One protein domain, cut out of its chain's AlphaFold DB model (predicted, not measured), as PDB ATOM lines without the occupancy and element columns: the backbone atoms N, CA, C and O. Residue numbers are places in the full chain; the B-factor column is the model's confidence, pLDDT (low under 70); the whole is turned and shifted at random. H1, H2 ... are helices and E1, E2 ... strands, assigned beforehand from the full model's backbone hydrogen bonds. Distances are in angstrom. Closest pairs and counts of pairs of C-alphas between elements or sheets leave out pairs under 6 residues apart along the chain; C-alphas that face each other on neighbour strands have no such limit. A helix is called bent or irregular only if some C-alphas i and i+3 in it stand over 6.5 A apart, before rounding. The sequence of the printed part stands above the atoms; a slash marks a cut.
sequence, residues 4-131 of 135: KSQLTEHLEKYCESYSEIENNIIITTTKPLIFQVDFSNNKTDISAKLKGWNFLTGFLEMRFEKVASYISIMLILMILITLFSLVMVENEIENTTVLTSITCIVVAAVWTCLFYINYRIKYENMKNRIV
ATOM      1  N   LYS A   4      35.404  39.361  76.316       86.75
ATOM      2  CA  LYS A   4      36.773  39.653  76.732       86.75
ATOM      3  C   LYS A   4      36.873  41.011  77.434       86.75
ATOM      4  O   LYS A   4      37.406  41.091  78.528       86.75
ATOM      5  N   SER A   5      36.282  42.051  76.843       87.69
ATOM      6  CA  SER A   5      36.252  43.404  77.415       87.69
ATOM      7  C   SER A   5      35.469  43.462  78.729       87.69
ATOM      8  O   SER A   5      35.884  44.184  79.627       87.69
ATOM      9  N   GLN A   6      34.377  42.695  78.858       90.00
ATOM     10  CA  GLN A   6      33.633  42.573  80.119       90.00
ATOM     11  C   GLN A   6      34.501  41.973  81.228       90.00
ATOM     12  O   GLN A   6      34.529  42.502  82.338       90.00
ATOM     13  N   LEU A   7      35.234  40.898  80.921       91.12
ATOM     14  CA  LEU A   7      36.131  40.270  81.883       91.12
ATOM     15  C   LEU A   7      37.251  41.228  82.307       91.12
ATOM     16  O   LEU A   7      37.497  41.372  83.500       91.12
ATOM     17  N   THR A   8      37.887  41.912  81.354       90.75
ATOM     18  CA  THR A   8      38.963  42.876  81.629       90.75
ATOM     19  C   THR A   8      38.500  44.010  82.547       90.75
ATOM     20  O   THR A   8      39.168  44.292  83.538       90.75
ATOM     21  N   GLU A   9      37.326  44.598  82.295       92.19
ATOM     22  CA  GLU A   9      36.768  45.675  83.128       92.19
ATOM     23  C   GLU A   9      36.548  45.224  84.583       92.19
ATOM     24  O   GLU A   9      36.864  45.946  85.531       92.19
ATOM     25  N   HIS A  10      36.055  43.997  84.785       92.38
ATOM     26  CA  HIS A  10      35.888  43.443  86.129       92.38
ATOM     27  C   HIS A  10      37.232  43.149  86.800       92.38
ATOM     28  O   HIS A  10      37.398  43.456  87.981       92.38
ATOM     29  N   LEU A  11      38.200  42.592  86.069       91.25
ATOM     30  CA  LEU A  11      39.538  42.322  86.599       91.25
ATOM     31  C   LEU A  11      40.233  43.613  87.053       91.25
ATOM     32  O   LEU A  11      40.804  43.642  88.142       91.25
ATOM     33  N   GLU A  12      40.119  44.691  86.274       91.31
ATOM     34  CA  GLU A  12      40.619  46.018  86.647       91.31
ATOM     35  C   GLU A  12      39.901  46.572  87.878       91.31
ATOM     36  O   GLU A  12      40.549  47.013  88.828       91.31
ATOM     37  N   LYS A  13      38.567  46.479  87.911       91.50
ATOM     38  CA  LYS A  13      37.747  46.942  89.040       91.50
ATOM     39  C   LYS A  13      38.111  46.265  90.362       91.50
ATOM     40  O   LYS A  13      38.027  46.902  91.412       91.50
ATOM     41  N   TYR A  14      38.486  44.987  90.329       89.12
ATOM     42  CA  TYR A  14      38.877  44.222  91.518       89.12
ATOM     43  C   TYR A  14      40.396  44.169  91.747       89.12
ATOM     44  O   TYR A  14      40.837  43.468  92.658       89.12
ATOM     45  N   CYS A  15      41.186  44.922  90.973       86.19
ATOM     46  CA  CYS A  15      42.651  44.938  91.044       86.19
ATOM     47  C   CYS A  15      43.279  43.532  90.944       86.19
ATOM     48  O   CYS A  15      44.288  43.240  91.590       86.19
ATOM     49  N   GLU A  16      42.673  42.644  90.154       87.00
ATOM     50  CA  GLU A  16      43.181  41.292  89.927       87.00
ATOM     51  C   GLU A  16      44.386  41.341  88.978       87.00
ATOM     52  O   GLU A  16      44.409  42.091  88.004       87.00
ATOM     53  N   SER A  17      45.413  40.528  89.238       89.62
ATOM     54  CA  SER A  17      46.583  40.458  88.355       89.62
ATOM     55  C   SER A  17      46.279  39.589  87.136       89.62
ATOM     56  O   SER A  17      46.003  38.397  87.274       89.62
ATOM     57  N   TYR A  18      46.377  40.150  85.933       92.00
ATOM     58  CA  TYR A  18      46.161  39.410  84.690       92.00
ATOM     59  C   TYR A  18      47.132  39.840  83.583       92.00
ATOM     60  O   TYR A  18      47.756  40.895  83.654       92.00
ATOM     61  N   SER A  19      47.274  39.000  82.561       90.38
ATOM     62  CA  SER A  19      47.977  39.325  81.320       90.38
ATOM     63  C   SER A  19      47.134  38.922  80.120       90.38
ATOM     64  O   SER A  19      46.561  37.831  80.100       90.38
ATOM     65  N   GLU A  20      47.104  39.775  79.108       89.81
ATOM     66  CA  GLU A  20      46.378  39.546  77.865       89.81
ATOM     67  C   GLU A  20      47.335  39.064  76.769       89.81
ATOM     68  O   GLU A  20      48.389  39.659  76.550       89.81
ATOM     69  N   ILE A  21      46.981  37.970  76.091       87.81
ATOM     70  CA  ILE A  21      47.735  37.423  74.957       87.81
ATOM     71  C   ILE A  21      46.733  37.065  73.859       87.81
ATOM     72  O   ILE A  21      46.052  36.047  73.953       87.81
ATOM     73  N   GLU A  22      46.642  37.891  72.815       85.94
ATOM     74  CA  GLU A  22      45.710  37.702  71.691       85.94
ATOM     75  C   GLU A  22      44.256  37.506  72.162       85.94
ATOM     76  O   GLU A  22      43.656  38.441  72.679       85.94
ATOM     77  N   ASN A  23      43.680  36.309  72.019       85.19
ATOM     78  CA  ASN A  23      42.322  35.969  72.468       85.19
ATOM     79  C   ASN A  23      42.276  35.324  73.862       85.19
ATOM     80  O   ASN A  23      41.213  34.880  74.294       85.19
ATOM     81  N   ASN A  24      43.407  35.282  74.567       88.38
ATOM     82  CA  ASN A  24      43.536  34.689  75.889       88.38
ATOM     83  C   ASN A  24      43.712  35.752  76.976       88.38
ATOM     84  O   ASN A  24      44.479  36.706  76.822       88.38
ATOM     85  N   ILE A  25      43.064  35.530  78.116       91.00
ATOM     86  CA  ILE A  25      43.334  36.242  79.366       91.00
ATOM     87  C   ILE A  25      43.903  35.236  80.365       91.00
ATOM     88  O   ILE A  25      43.269  34.231  80.688       91.00
ATOM     89  N   ILE A  26      45.110  35.502  80.862       91.69
ATOM     90  CA  ILE A  26      45.751  34.712  81.913       91.69
ATOM     91  C   ILE A  26      45.591  35.467  83.226       91.69
ATOM     92  O   ILE A  26      46.179  36.529  83.405       91.69
ATOM     93  N   ILE A  27      44.819  34.913  84.154       91.44
ATOM     94  CA  ILE A  27      44.567  35.508  85.468       91.44
ATOM     95  C   ILE A  27      45.505  34.839  86.470       91.44
ATOM     96  O   ILE A  27      45.447  33.627  86.707       91.44
ATOM     97  N   THR A  28      46.390  35.637  87.056       86.06
ATOM     98  CA  THR A  28      47.324  35.200  88.091       86.06
ATOM     99  C   THR A  28      46.715  35.502  89.449       86.06
ATOM    100  O   THR A  28      46.758  36.631  89.926       86.06
ATOM    101  N   THR A  29      46.146  34.482  90.088       79.25
ATOM    102  CA  THR A  29      45.669  34.611  91.472       79.25
ATOM    103  C   THR A  29      46.834  34.488  92.457       79.25
ATOM    104  O   THR A  29      48.002  34.402  92.061       79.25
ATOM    105  N   THR A  30      46.553  34.448  93.763       75.56
ATOM    106  CA  THR A  30      47.576  34.105  94.757       75.56
ATOM    107  C   THR A  30      48.218  32.765  94.376       75.56
ATOM    108  O   THR A  30      47.522  31.746  94.306       75.56
ATOM    109  N   LYS A  31      49.537  32.770  94.110       74.00
ATOM    110  CA  LYS A  31      50.310  31.566  93.749       74.00
ATOM    111  C   LYS A  31      49.908  30.389  94.643       74.00
ATOM    112  O   LYS A  31      49.713  30.587  95.846       74.00
ATOM    113  N   PRO A  32      49.805  29.170  94.090       85.50
ATOM    114  CA  PRO A  32      50.273  28.698  92.776       85.50
ATOM    115  C   PRO A  32      49.199  28.647  91.664       85.50
ATOM    116  O   PRO A  32      49.485  28.132  90.585       85.50
ATOM    117  N   LEU A  33      47.964  29.099  91.907       90.94
ATOM    118  CA  LEU A  33      46.840  28.873  90.989       90.94
ATOM    119  C   LEU A  33      46.771  29.944  89.884       90.94
ATOM    120  O   LEU A  33      46.712  31.143  90.159       90.94
ATOM    121  N   ILE A  34      46.758  29.504  88.627       92.62
ATOM    122  CA  ILE A  34      46.681  30.361  87.438       92.62
ATOM    123  C   ILE A  34      45.494  29.916  86.592       92.62
ATOM    124  O   ILE A  34      45.354  28.721  86.327       92.62
ATOM    125  N   PHE A  35      44.688  30.869  86.135       94.19
ATOM    126  CA  PHE A  35      43.594  30.627  85.199       94.19
ATOM    127  C   PHE A  35      43.964  31.125  83.812       94.19
ATOM    128  O   PHE A  35      44.642  32.138  83.664       94.19
ATOM    129  N   GLN A  36      43.485  30.422  82.800       92.88
ATOM    130  CA  GLN A  36      43.556  30.819  81.408       92.88
ATOM    131  C   GLN A  36      42.145  30.763  80.833       92.88
ATOM    132  O   GLN A  36      41.488  29.722  80.897       92.88
ATOM    133  N   VAL A  37      41.705  31.894  80.294       91.94
ATOM    134  CA  VAL A  37      40.400  32.076  79.665       91.94
ATOM    135  C   VAL A  37      40.619  32.335  78.181       91.94
ATOM    136  O   VAL A  37      41.234  33.340  77.830       91.94
ATOM    137  N   ASP A  38      40.140  31.434  77.330       90.69
ATOM    138  CA  ASP A  38      40.253  31.518  75.870       90.69
ATOM    139  C   ASP A  38      38.902  31.915  75.254       90.69
ATOM    140  O   ASP A  38      37.874  31.291  75.533       90.69
ATOM    141  N   PHE A  39      38.903  32.955  74.415       87.62
ATOM    142  CA  PHE A  39      37.725  33.468  73.707       87.62
ATOM    143  C   PHE A  39      37.689  33.110  72.206       87.62
ATOM    144  O   PHE A  39      36.796  33.565  71.491       87.62
ATOM    145  N   SER A  40      38.629  32.304  71.702       82.62
ATOM    146  CA  SER A  40      38.848  32.078  70.260       82.62
ATOM    147  C   SER A  40      37.704  31.353  69.532       82.62
ATOM    148  O   SER A  40      37.499  31.574  68.342       82.62
ATOM    149  N   ASN A  41      36.943  30.490  70.215       72.25
ATOM    150  CA  ASN A  41      36.059  29.499  69.573       72.25
ATOM    151  C   ASN A  41      34.549  29.795  69.694       72.25
ATOM    152  O   ASN A  41      33.752  28.866  69.841       72.25
ATOM    153  N   ASN A  42      34.122  31.067  69.701       73.38
ATOM    154  CA  ASN A  42      32.740  31.490  70.036       73.38
ATOM    155  C   ASN A  42      32.234  30.998  71.414       73.38
ATOM    156  O   ASN A  42      31.080  31.225  71.785       73.38
ATOM    157  N   LYS A  43      33.093  30.330  72.186       76.00
ATOM    158  CA  LYS A  43      32.861  29.798  73.525       76.00
ATOM    159  C   LYS A  43      34.007  30.261  74.409       76.00
ATOM    160  O   LYS A  43      35.148  30.298  73.958       76.00
ATOM    161  N   THR A  44      33.673  30.587  75.650       83.44
ATOM    162  CA  THR A  44      34.647  30.881  76.699       83.44
ATOM    163  C   THR A  44      35.147  29.550  77.258       83.44
ATOM    164  O   THR A  44      34.372  28.847  77.907       83.44
ATOM    165  N   ASP A  45      36.398  29.179  76.984       88.06
ATOM    166  CA  ASP A  45      37.037  28.025  77.632       88.06
ATOM    167  C   ASP A  45      37.837  28.504  78.845       88.06
ATOM    168  O   ASP A  45      38.625  29.443  78.744       88.06
ATOM    169  N   ILE A  46      37.609  27.888  80.004       90.75
ATOM    170  CA  ILE A  46      38.251  28.259  81.268       90.75
ATOM    171  C   ILE A  46      39.044  27.053  81.744       90.75
ATOM    172  O   ILE A  46      38.476  26.029  82.125       90.75
ATOM    173  N   SER A  47      40.361  27.202  81.785       92.06
ATOM    174  CA  SER A  47      41.263  26.197  82.338       92.06
ATOM    175  C   SER A  47      42.054  26.777  83.501       92.06
ATOM    176  O   SER A  47      42.343  27.973  83.535       92.06
ATOM    177  N   ALA A  48      42.414  25.937  84.472       93.25
ATOM    178  CA  ALA A  48      43.308  26.346  85.545       93.25
ATOM    179  C   ALA A  48      44.455  25.361  85.729       93.25
ATOM    180  O   ALA A  48      44.344  24.163  85.464       93.25
ATOM    181  N   LYS A  49      45.574  25.873  86.230       93.50
ATOM    182  CA  LYS A  49      46.767  25.087  86.527       93.50
ATOM    183  C   LYS A  49      47.425  25.544  87.816       93.50
ATOM    184  O   LYS A  49      47.398  26.725  88.152       93.50
ATOM    185  N   LEU A  50      48.038  24.598  88.519       91.62
ATOM    186  CA  LEU A  50      48.988  24.894  89.586       91.62
ATOM    187  C   LEU A  50      50.368  25.045  88.954       91.62
ATOM    188  O   LEU A  50      50.825  24.142  88.256       91.62
ATOM    189  N   LYS A  51      51.013  26.187  89.189       89.56
ATOM    190  CA  LYS A  51      52.352  26.504  88.691       89.56
ATOM    191  C   LYS A  51      53.269  26.921  89.837       89.56
ATOM    192  O   LYS A  51      52.895  27.717  90.697       89.56
ATOM    193  N   GLY A  52      54.509  26.444  89.781       86.56
ATOM    194  CA  GLY A  52      55.512  26.682  90.815       86.56
ATOM    195  C   GLY A  52      55.334  25.770  92.029       86.56
ATOM    196  O   GLY A  52      54.430  24.935  92.069       86.56
ATOM    197  N   TRP A  53      56.223  25.940  93.011       87.75
ATOM    198  CA  TRP A  53      56.256  25.091  94.199       87.75
ATOM    199  C   TRP A  53      54.952  25.170  94.995       87.75
ATOM    200  O   TRP A  53      54.511  26.257  95.375       87.75
ATOM    201  N   ASN A  54      54.350  24.014  95.263       88.50
ATOM    202  CA  ASN A  54      53.186  23.892  96.126       88.50
ATOM    203  C   ASN A  54      53.109  22.510  96.792       88.50
ATOM    204  O   ASN A  54      53.702  21.544  96.323       88.50
ATOM    205  N   PHE A  55      52.327  22.412  97.867       82.19
ATOM    206  CA  PHE A  55      52.188  21.185  98.660       82.19
ATOM    207  C   PHE A  55      51.465  20.028  97.950       82.19
ATOM    208  O   PHE A  55      51.491  18.917  98.464       82.19
ATOM    209  N   LEU A  56      50.814  20.258  96.802       86.69
ATOM    210  CA  LEU A  56      50.038  19.227  96.106       86.69
ATOM    211  C   LEU A  56      50.809  18.563  94.967       86.69
ATOM    212  O   LEU A  56      50.731  17.351  94.799       86.69
ATOM    213  N   THR A  57      51.527  19.354  94.169       89.38
ATOM    214  CA  THR A  57      52.246  18.871  92.978       89.38
ATOM    215  C   THR A  57      53.753  19.115  93.047       89.38
ATOM    216  O   THR A  57      54.481  18.763  92.118       89.38
ATOM    217  N   GLY A  58      54.258  19.706  94.133       87.56
ATOM    218  CA  GLY A  58      55.654  20.119  94.230       87.56
ATOM    219  C   GLY A  58      55.959  21.171  93.168       87.56
ATOM    220  O   GLY A  58      55.285  22.193  93.100       87.56
ATOM    221  N   PHE A  59      56.962  20.913  92.329       89.00
ATOM    222  CA  PHE A  59      57.330  21.776  91.198       89.00
ATOM    223  C   PHE A  59      56.621  21.415  89.886       89.00
ATOM    224  O   PHE A  59      56.807  22.109  88.886       89.00
ATOM    225  N   LEU A  60      55.832  20.337  89.865       90.44
ATOM    226  CA  LEU A  60      55.157  19.879  88.658       90.44
ATOM    227  C   LEU A  60      54.013  20.837  88.302       90.44
ATOM    228  O   LEU A  60      53.048  20.978  89.060       90.44
ATOM    229  N   GLU A  61      54.106  21.462  87.130       92.19
ATOM    230  CA  GLU A  61      53.009  22.249  86.570       92.19
ATOM    231  C   GLU A  61      51.916  21.303  86.054       92.19
ATOM    232  O   GLU A  61      52.162  20.449  85.202       92.19
ATOM    233  N   MET A  62      50.699  21.434  86.585       92.81
ATOM    234  CA  MET A  62      49.601  20.522  86.260       92.81
ATOM    235  C   MET A  62      48.258  21.247  86.230       92.81
ATOM    236  O   MET A  62      47.995  22.136  87.040       92.81
ATOM    237  N   ARG A  63      47.381  20.822  85.310       93.69
ATOM    238  CA  ARG A  63      45.971  21.232  85.291       93.69
ATOM    239  C   ARG A  63      45.301  20.891  86.615       93.69
ATOM    240  O   ARG A  63      45.422  19.756  87.079       93.69
ATOM    241  N   PHE A  64      44.592  21.849  87.199       92.62
ATOM    242  CA  PHE A  64      44.025  21.704  88.537       92.62
ATOM    243  C   PHE A  64      43.066  20.505  88.632       92.62
ATOM    244  O   PHE A  64      43.063  19.775  89.621       92.62
ATOM    245  N   GLU A  65      42.344  20.214  87.552       91.50
ATOM    246  CA  GLU A  65      41.418  19.086  87.436       91.50
ATOM    247  C   GLU A  65      42.107  17.719  87.597       91.50
ATOM    248  O   GLU A  65      41.468  16.753  88.008       91.50
ATOM    249  N   LYS A  66      43.411  17.622  87.302       93.88
ATOM    250  CA  LYS A  66      44.199  16.381  87.419       93.88
ATOM    251  C   LYS A  66      44.884  16.215  88.778       93.88
ATOM    252  O   LYS A  66      45.395  15.135  89.073       93.88
ATOM    253  N   VAL A  67      44.889  17.256  89.610       94.00
ATOM    254  CA  VAL A  67      45.636  17.288  90.876       94.00
ATOM    255  C   VAL A  67      45.115  16.245  91.861       94.00
ATOM    256  O   VAL A  67      45.914  15.566  92.497       94.00
ATOM    257  N   ALA A  68      43.796  16.056  91.941       93.19
ATOM    258  CA  ALA A  68      43.203  15.036  92.807       93.19
ATOM    259  C   ALA A  68      43.690  13.626  92.441       93.19
ATOM    260  O   ALA A  68      44.141  12.886  93.308       93.19
ATOM    261  N   SER A  69      43.663  13.275  91.152       94.06
ATOM    262  CA  SER A  69      44.145  11.975  90.673       94.06
ATOM    263  C   SER A  69      45.632  11.781  90.959       94.06
ATOM    264  O   SER A  69      46.035  10.706  91.394       94.06
ATOM    265  N   TYR A  70      46.441  12.824  90.754       94.12
ATOM    266  CA  TYR A  70      47.867  12.794  91.066       94.12
ATOM    267  C   TYR A  70      48.120  12.535  92.557       94.12
ATOM    268  O   TYR A  70      48.872  11.622  92.897       94.12
ATOM    269  N   ILE A  71      47.450  13.279  93.441       93.50
ATOM    270  CA  ILE A  71      47.548  13.098  94.895       93.50
ATOM    271  C   ILE A  71      47.144  11.677  95.292       93.50
ATOM    272  O   ILE A  71      47.855  11.043  96.066       93.50
ATOM    273  N   SER A  72      46.045  11.153  94.743       91.62
ATOM    274  CA  SER A  72      45.593   9.791  95.037       91.62
ATOM    275  C   SER A  72      46.649   8.747  94.672       91.62
ATOM    276  O   SER A  72      46.931   7.861  95.474       91.62
ATOM    277  N   ILE A  73      47.279   8.872  93.498       93.75
ATOM    278  CA  ILE A  73      48.359   7.969  93.076       93.75
ATOM    279  C   ILE A  73      49.558   8.085  94.027       93.75
ATOM    280  O   ILE A  73      50.084   7.065  94.467       93.75
ATOM    281  N   MET A  74      49.968   9.305  94.383       91.19
ATOM    282  CA  MET A  74      51.100   9.533  95.288       91.19
ATOM    283  C   MET A  74      50.850   8.971  96.692       91.19
ATOM    284  O   MET A  74      51.743   8.354  97.268       91.19
ATOM    285  N   LEU A  75      49.635   9.121  97.225       91.25
ATOM    286  CA  LEU A  75      49.255   8.550  98.518       91.25
ATOM    287  C   LEU A  75      49.263   7.020  98.485       91.25
ATOM    288  O   LEU A  75      49.786   6.399  99.406       91.25
ATOM    289  N   ILE A  76      48.745   6.407  97.414       92.06
ATOM    290  CA  ILE A  76      48.790   4.948  97.240       92.06
ATOM    291  C   ILE A  76      50.242   4.463  97.189       92.06
ATOM    292  O   ILE A  76      50.595   3.525  97.896       92.06
ATOM    293  N   LEU A  77      51.099   5.119  96.400       92.12
ATOM    294  CA  LEU A  77      52.519   4.770  96.316       92.12
ATOM    295  C   LEU A  77      53.219   4.904  97.672       92.12
ATOM    296  O   LEU A  77      53.958   4.006  98.063       92.12
ATOM    297  N   MET A  78      52.951   5.978  98.418       90.00
ATOM    298  CA  MET A  78      53.500   6.183  99.760       90.00
ATOM    299  C   MET A  78      53.083   5.062 100.721       90.00
ATOM    300  O   MET A  78      53.924   4.539 101.454       90.00
ATOM    301  N   ILE A  79      51.810   4.658 100.692       89.69
ATOM    302  CA  ILE A  79      51.302   3.540 101.499       89.69
ATOM    303  C   ILE A  79      52.009   2.240 101.106       89.69
ATOM    304  O   ILE A  79      52.500   1.536 101.982       89.69
ATOM    305  N   LEU A  80      52.112   1.937  99.809       90.75
ATOM    306  CA  LEU A  80      52.762   0.716  99.328       90.75
ATOM    307  C   LEU A  80      54.241   0.656  99.718       90.75
ATOM    308  O   LEU A  80      54.689  -0.378 100.202       90.75
ATOM    309  N   ILE A  81      54.981   1.756  99.559       89.12
ATOM    310  CA  ILE A  81      56.397   1.838  99.943       89.12
ATOM    311  C   ILE A  81      56.556   1.614 101.449       89.12
ATOM    312  O   ILE A  81      57.429   0.858 101.863       89.12
ATOM    313  N   THR A  82      55.691   2.232 102.258       85.25
ATOM    314  CA  THR A  82      55.768   2.117 103.722       85.25
ATOM    315  C   THR A  82      55.364   0.725 104.209       85.25
ATOM    316  O   THR A  82      55.968   0.190 105.129       85.25
ATOM    317  N   LEU A  83      54.358   0.099 103.596       83.94
ATOM    318  CA  LEU A  83      53.976  -1.274 103.933       83.94
ATOM    319  C   LEU A  83      55.045  -2.274 103.490       83.94
ATOM    320  O   LEU A  83      55.370  -3.191 104.237       83.94
ATOM    321  N   PHE A  84      55.616  -2.088 102.299       84.75
ATOM    322  CA  PHE A  84      56.681  -2.946 101.791       84.75
ATOM    323  C   PHE A  84      57.931  -2.886 102.673       84.75
ATOM    324  O   PHE A  84      58.503  -3.929 102.985       84.75
ATOM    325  N   SER A  85      58.333  -1.689 103.111       80.38
ATOM    326  CA  SER A  85      59.478  -1.546 104.011       80.38
ATOM    327  C   SER A  85      59.241  -2.235 105.349       80.38
ATOM    328  O   SER A  85      60.164  -2.863 105.849       80.38
ATOM    329  N   LEU A  86      58.020  -2.189 105.891       79.25
ATOM    330  CA  LEU A  86      57.670  -2.915 107.113       79.25
ATOM    331  C   LEU A  86      57.740  -4.437 106.908       79.25
ATOM    332  O   LEU A  86      58.317  -5.124 107.735       79.25
ATOM    333  N   VAL A  87      57.225  -4.970 105.796       78.75
ATOM    334  CA  VAL A  87      57.246  -6.424 105.517       78.75
ATOM    335  C   VAL A  87      58.666  -6.977 105.340       78.75
ATOM    336  O   VAL A  87      58.913  -8.131 105.671       78.75
ATOM    337  N   MET A  88      59.600  -6.173 104.825       77.94
ATOM    338  CA  MET A  88      60.985  -6.594 104.577       77.94
ATOM    339  C   MET A  88      61.888  -6.579 105.821       77.94
ATOM    340  O   MET A  88      63.047  -6.986 105.735       77.94
ATOM    341  N   VAL A  89      61.406  -6.105 106.972       76.94
ATOM    342  CA  VAL A  89      62.179  -6.152 108.218       76.94
ATOM    343  C   VAL A  89      62.106  -7.571 108.788       76.94
ATOM    344  O   VAL A  89      61.062  -8.000 109.260       76.94
ATOM    345  N   GLU A  90      63.227  -8.298 108.747       62.34
ATOM    346  CA  GLU A  90      63.338  -9.687 109.239       62.34
ATOM    347  C   GLU A  90      63.261  -9.817 110.776       62.34
ATOM    348  O   GLU A  90      63.077 -10.915 111.296       62.34
ATOM    349  N   ASN A  91      63.392  -8.708 111.510       67.38
ATOM    350  CA  ASN A  91      63.344  -8.666 112.975       67.38
ATOM    351  C   ASN A  91      61.935  -8.344 113.497       67.38
ATOM    352  O   ASN A  91      61.122  -7.762 112.779       67.38
ATOM    353  N   GLU A  92      61.659  -8.656 114.772       72.31
ATOM    354  CA  GLU A  92      60.431  -8.216 115.447       72.31
ATOM    355  C   GLU A  92      60.287  -6.692 115.331       72.31
ATOM    356  O   GLU A  92      61.044  -5.921 115.923       72.31
ATOM    357  N   ILE A  93      59.328  -6.247 114.518       73.56
ATOM    358  CA  ILE A  93      59.039  -4.828 114.353       73.56
ATOM    359  C   ILE A  93      58.403  -4.347 115.650       73.56
ATOM    360  O   ILE A  93      57.328  -4.814 116.033       73.56
ATOM    361  N   GLU A  94      59.034  -3.384 116.316       79.94
ATOM    362  CA  GLU A  94      58.432  -2.793 117.502       79.94
ATOM    363  C   GLU A  94      57.090  -2.138 117.145       79.94
ATOM    364  O   GLU A  94      56.985  -1.357 116.189       79.94
ATOM    365  N   ASN A  95      56.065  -2.380 117.969       80.81
ATOM    366  CA  ASN A  95      54.744  -1.754 117.822       80.81
ATOM    367  C   ASN A  95      54.828  -0.218 117.720       80.81
ATOM    368  O   ASN A  95      54.016   0.411 117.043       80.81
ATOM    369  N   THR A  96      55.833   0.389 118.356       83.50
ATOM    370  CA  THR A  96      56.151   1.824 118.299       83.50
ATOM    371  C   THR A  96      56.509   2.289 116.885       83.50
ATOM    372  O   THR A  96      56.047   3.347 116.452       83.50
ATOM    373  N   THR A  97      57.272   1.495 116.129       84.06
ATOM    374  CA  THR A  97      57.705   1.817 114.760       84.06
ATOM    375  C   THR A  97      56.533   1.737 113.788       84.06
ATOM    376  O   THR A  97      56.337   2.642 112.970       84.06
ATOM    377  N   VAL A  98      55.691   0.708 113.926       84.12
ATOM    378  CA  VAL A  98      54.454   0.571 113.140       84.12
ATOM    379  C   VAL A  98      53.514   1.743 113.416       84.12
ATOM    380  O   VAL A  98      53.053   2.405 112.485       84.12
ATOM    381  N   LEU A  99      53.274   2.050 114.695       87.25
ATOM    382  CA  LEU A  99      52.378   3.131 115.098       87.25
ATOM    383  C   LEU A  99      52.870   4.499 114.601       87.25
ATOM    384  O   LEU A  99      52.071   5.293 114.097       87.25
ATOM    385  N   THR A 100      54.176   4.761 114.687       88.12
ATOM    386  CA  THR A 100      54.781   6.011 114.196       88.12
ATOM    387  C   THR A 100      54.610   6.137 112.683       88.12
ATOM    388  O   THR A 100      54.162   7.174 112.198       88.12
ATOM    389  N   SER A 101      54.869   5.058 111.941       86.62
ATOM    390  CA  SER A 101      54.738   5.027 110.479       86.62
ATOM    391  C   SER A 101      53.301   5.299 110.026       86.62
ATOM    392  O   SER A 101      53.065   6.152 109.168       86.62
ATOM    393  N   ILE A 102      52.321   4.639 110.654       88.12
ATOM    394  CA  ILE A 102      50.894   4.870 110.387       88.12
ATOM    395  C   ILE A 102      50.514   6.317 110.715       88.12
ATOM    396  O   ILE A 102      49.851   6.976 109.914       88.12
ATOM    397  N   THR A 103      50.962   6.837 111.860       90.56
ATOM    398  CA  THR A 103      50.676   8.217 112.273       90.56
ATOM    399  C   THR A 103      51.207   9.219 111.246       90.56
ATOM    400  O   THR A 103      50.471  10.117 110.837       90.56
ATOM    401  N   CYS A 104      52.439   9.041 110.757       88.88
ATOM    402  CA  CYS A 104      53.012   9.891 109.714       88.88
ATOM    403  C   CYS A 104      52.195   9.860 108.413       88.88
ATOM    404  O   CYS A 104      51.927  10.920 107.844       88.88
ATOM    405  N   ILE A 105      51.748   8.679 107.969       90.31
ATOM    406  CA  ILE A 105      50.896   8.536 106.774       90.31
ATOM    407  C   ILE A 105      49.582   9.296 106.951       90.31
ATOM    408  O   ILE A 105      49.180  10.047 106.062       90.31
ATOM    409  N   VAL A 106      48.909   9.116 108.091       91.75
ATOM    410  CA  VAL A 106      47.614   9.756 108.359       91.75
ATOM    411  C   VAL A 106      47.768  11.272 108.400       91.75
ATOM    412  O   VAL A 106      46.994  11.977 107.753       91.75
ATOM    413  N   VAL A 107      48.787  11.784 109.096       93.44
ATOM    414  CA  VAL A 107      49.068  13.225 109.151       93.44
ATOM    415  C   VAL A 107      49.326  13.777 107.748       93.44
ATOM    416  O   VAL A 107      48.717  14.780 107.372       93.44
ATOM    417  N   ALA A 108      50.155  13.108 106.942       89.38
ATOM    418  CA  ALA A 108      50.437  13.526 105.571       89.38
ATOM    419  C   ALA A 108      49.177  13.520 104.684       89.38
ATOM    420  O   ALA A 108      48.945  14.469 103.929       89.38
ATOM    421  N   ALA A 109      48.332  12.492 104.800       91.12
ATOM    422  CA  ALA A 109      47.088  12.381 104.045       91.12
ATOM    423  C   ALA A 109      46.092  13.490 104.421       91.12
ATOM    424  O   ALA A 109      45.585  14.185 103.540       91.12
ATOM    425  N   VAL A 110      45.858  13.708 105.719       93.50
ATOM    426  CA  VAL A 110      44.962  14.765 106.215       93.50
ATOM    427  C   VAL A 110      45.451  16.137 105.764       93.50
ATOM    428  O   VAL A 110      44.670  16.924 105.227       93.50
ATOM    429  N   TRP A 111      46.747  16.410 105.919       92.19
ATOM    430  CA  TRP A 111      47.343  17.675 105.503       92.19
ATOM    431  C   TRP A 111      47.158  17.916 104.002       92.19
ATOM    432  O   TRP A 111      46.672  18.968 103.591       92.19
ATOM    433  N   THR A 112      47.447  16.910 103.175       91.38
ATOM    434  CA  THR A 112      47.286  17.001 101.716       91.38
ATOM    435  C   THR A 112      45.829  17.259 101.321       91.38
ATOM    436  O   THR A 112      45.561  18.120 100.478       91.38
ATOM    437  N   CYS A 113      44.874  16.590 101.972       92.19
ATOM    438  CA  CYS A 113      43.445  16.817 101.759       92.19
ATOM    439  C   CYS A 113      43.025  18.251 102.107       92.19
ATOM    440  O   CYS A 113      42.315  18.882 101.324       92.19
ATOM    441  N   LEU A 114      43.489  18.797 103.237       93.88
ATOM    442  CA  LEU A 114      43.185  20.175 103.638       93.88
ATOM    443  C   LEU A 114      43.716  21.194 102.622       93.88
ATOM    444  O   LEU A 114      42.992  22.114 102.232       93.88
ATOM    445  N   PHE A 115      44.947  21.009 102.136       91.69
ATOM    446  CA  PHE A 115      45.503  21.858 101.078       91.69
ATOM    447  C   PHE A 115      44.701  21.752  99.781       91.69
ATOM    448  O   PHE A 115      44.401  22.776  99.164       91.69
ATOM    449  N   TYR A 116      44.309  20.539  99.381       93.12
ATOM    450  CA  TYR A 116      43.492  20.329  98.188       93.12
ATOM    451  C   TYR A 116      42.134  21.022  98.294       93.12
ATOM    452  O   TYR A 116      41.758  21.748  97.376       93.12
ATOM    453  N   ILE A 117      41.437  20.879  99.422       94.00
ATOM    454  CA  ILE A 117      40.146  21.537  99.656       94.00
ATOM    455  C   ILE A 117      40.297  23.060  99.599       94.00
ATOM    456  O   ILE A 117      39.528  23.725  98.907       94.00
ATOM    457  N   ASN A 118      41.317  23.621 100.254       92.25
ATOM    458  CA  ASN A 118      41.576  25.060 100.224       92.25
ATOM    459  C   ASN A 118      41.790  25.577  98.790       92.25
ATOM    460  O   ASN A 118      41.170  26.559  98.376       92.25
ATOM    461  N   TYR A 119      42.621  24.896  97.994       91.38
ATOM    462  CA  TYR A 119      42.812  25.275  96.593       91.38
ATOM    463  C   TYR A 119      41.564  25.042  95.746       91.38
ATOM    464  O   TYR A 119      41.298  25.837  94.847       91.38
ATOM    465  N   ARG A 120      40.766  24.014  96.048       93.44
ATOM    466  CA  ARG A 120      39.513  23.736  95.341       93.44
ATOM    467  C   ARG A 120      38.494  24.845  95.555       93.44
ATOM    468  O   ARG A 120      37.883  25.281  94.587       93.44
ATOM    469  N   ILE A 121      38.359  25.344  96.781       93.81
ATOM    470  CA  ILE A 121      37.477  26.476  97.091       93.81
ATOM    471  C   ILE A 121      37.908  27.717  96.302       93.81
ATOM    472  O   ILE A 121      37.085  28.351  95.648       93.81
ATOM    473  N   LYS A 122      39.209  28.039  96.299       91.81
ATOM    474  CA  LYS A 122      39.744  29.162  95.507       91.81
ATOM    475  C   LYS A 122      39.504  28.972  94.009       91.81
ATOM    476  O   LYS A 122      39.154  29.934  93.327       91.81
ATOM    477  N   TYR A 123      39.663  27.740  93.525       93.31
ATOM    478  CA  TYR A 123      39.405  27.379  92.138       93.31
ATOM    479  C   TYR A 123      37.954  27.649  91.738       93.31
ATOM    480  O   TYR A 123      37.718  28.395  90.791       93.31
ATOM    481  N   GLU A 124      36.994  27.096  92.483       93.38
ATOM    482  CA  GLU A 124      35.569  27.252  92.177       93.38
ATOM    483  C   GLU A 124      35.127  28.712  92.309       93.38
ATOM    484  O   GLU A 124      34.430  29.222  91.437       93.38
ATOM    485  N   ASN A 125      35.588  29.425  93.341       92.56
ATOM    486  CA  ASN A 125      35.233  30.831  93.539       92.56
ATOM    487  C   ASN A 125      35.673  31.710  92.364       92.56
ATOM    488  O   ASN A 125      34.890  32.521  91.874       92.56
ATOM    489  N   MET A 126      36.917  31.559  91.902       92.19
ATOM    490  CA  MET A 126      37.411  32.353  90.778       92.19
ATOM    491  C   MET A 126      36.781  31.904  89.456       92.19
ATOM    492  O   MET A 126      36.398  32.745  88.650       92.19
ATOM    493  N   LYS A 127      36.590  30.597  89.249       93.00
ATOM    494  CA  LYS A 127      35.882  30.080  88.073       93.00
ATOM    495  C   LYS A 127      34.467  30.653  87.969       93.00
ATOM    496  O   LYS A 127      34.096  31.131  86.902       93.00
ATOM    497  N   ASN A 128      33.713  30.653  89.067       93.50
ATOM    498  CA  ASN A 128      32.362  31.211  89.107       93.50
ATOM    499  C   ASN A 128      32.374  32.715  88.821       93.50
ATOM    500  O   ASN A 128      31.611  33.165  87.979       93.50
ATOM    501  N   ARG A 129      33.314  33.474  89.404       92.56
ATOM    502  CA  ARG A 129      33.494  34.901  89.082       92.56
ATOM    503  C   ARG A 129      33.749  35.144  87.595       92.56
ATOM    504  O   ARG A 129      33.124  36.021  87.018       92.56
ATOM    505  N   ILE A 130      34.636  34.369  86.969       92.19
ATOM    506  CA  ILE A 130      34.928  34.498  85.532       92.19
ATOM    507  C   ILE A 130      33.664  34.238  84.705       92.19
ATOM    508  O   ILE A 130      33.393  34.971  83.756       92.19
ATOM    509  N   VAL A 131      32.885  33.210  85.056       91.56
ATOM    510  CA  VAL A 131      31.615  32.902  84.382       91.56
ATOM    511  C   VAL A 131      30.614  34.045  84.560       91.56
ATOM    512  O   VAL A 131      30.061  34.516  83.571       91.56
TER     513      VAL A 131
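AT A GLANCE: This is residues 4 to 131 of the 135 residues of an uncharacterized protein of Gramella sp. Hel_I_59 (UniProt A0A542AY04). A long helical hairpin of H2 and H3 has a small head at one end, a twisted sheet of four strands with the last part of H3 over E3 and E4 and the short helix H1 over E1 and E2, both on one face. H2 starts beside the sheet's edge strand E4, and the turn of the hairpin, residues 87 to 96, sticks out at the far end. The printed part has 128 residues, with three named helices and four named strands in the order H1 E1 E2 E3 E4 H2 H3, and its class is mixed, helices and strands. The sheet's order is E1 - E2 - E3 - E4, all antiparallel. The whole is a loose rod, with a radius of gyration of the C-alphas of 20.3 A and spans of 69 by 26 by 20 A.

IN THESE COORDINATES: H1 is residues 4 to 13, beginning at C-alpha 4 at (36.773, 39.653, 76.732). The strands are E1, residues 17 to 21, E2, residues 24 to 28, E3, residues 33 to 38, 16.7 A long, and E4, residues 45 to 50, 17.2 A long. H2 is residues 64 to 87, 35.4 A from C-alpha 64 at (44.025, 21.704, 88.537) to C-alpha 87. It is irregular, but only just: C-alphas 65 and 68 are 7.0 A apart. H3 is residues 95 to 131, 53.4 A long, ending at C-alpha 131 at (31.615, 32.902, 84.382).

HOW THE PARTS SIT: The sheet is a meander, each strand the antiparallel neighbour of the one before. N 19 and O 26 of E1 and E2 are 2.8 A apart, N 27 and O 35 of E2 and E3 2.8 A, and N 36 and O 47 of E3 and E4 2.8 A, each within hydrogen-bond range. The three helices are on the same face, two layers in all, helices on one face of a sheet. H1 lies over E1 and E2 at a height over the sheet of 9.8 A; its closest C-alpha pair with E1 is Leu 11 and Tyr 18, 7.5 A. H3 lies over E3 and E4 at a height of 10.7 A, with the C-alphas of Ile 46 and Lys 127 closest to each other for E4 and H3, 7.4 A. H2 lies over none of the strands; its closest C-alpha pair with E4 is Lys 49 and Phe 64, 4.8 A. H2 and H3, a helical hairpin, touch at a shallow tilt of 3 degrees, opposite ways, with the C-alphas of Leu 75 and Ala 109 closest at 7.1 A. H1 and H3 are close but not clearly touching. Every O i to N i+4 pair is within hydrogen-bond range in H1 and H3, and 18 of 20 in H2.

THE WHOLE: The two C-alphas farthest apart, those of Ser 5 and Asn 91, are 68.6 A apart. The printed part has no cut. The link from E4 to H2, 13 residues, is long, and its residues 62 to 63 pair antiparallel with residues 49 to 50 of E4. Mean pLDDT of the printed part is 88.3, and residues 90 to 91 are under 70.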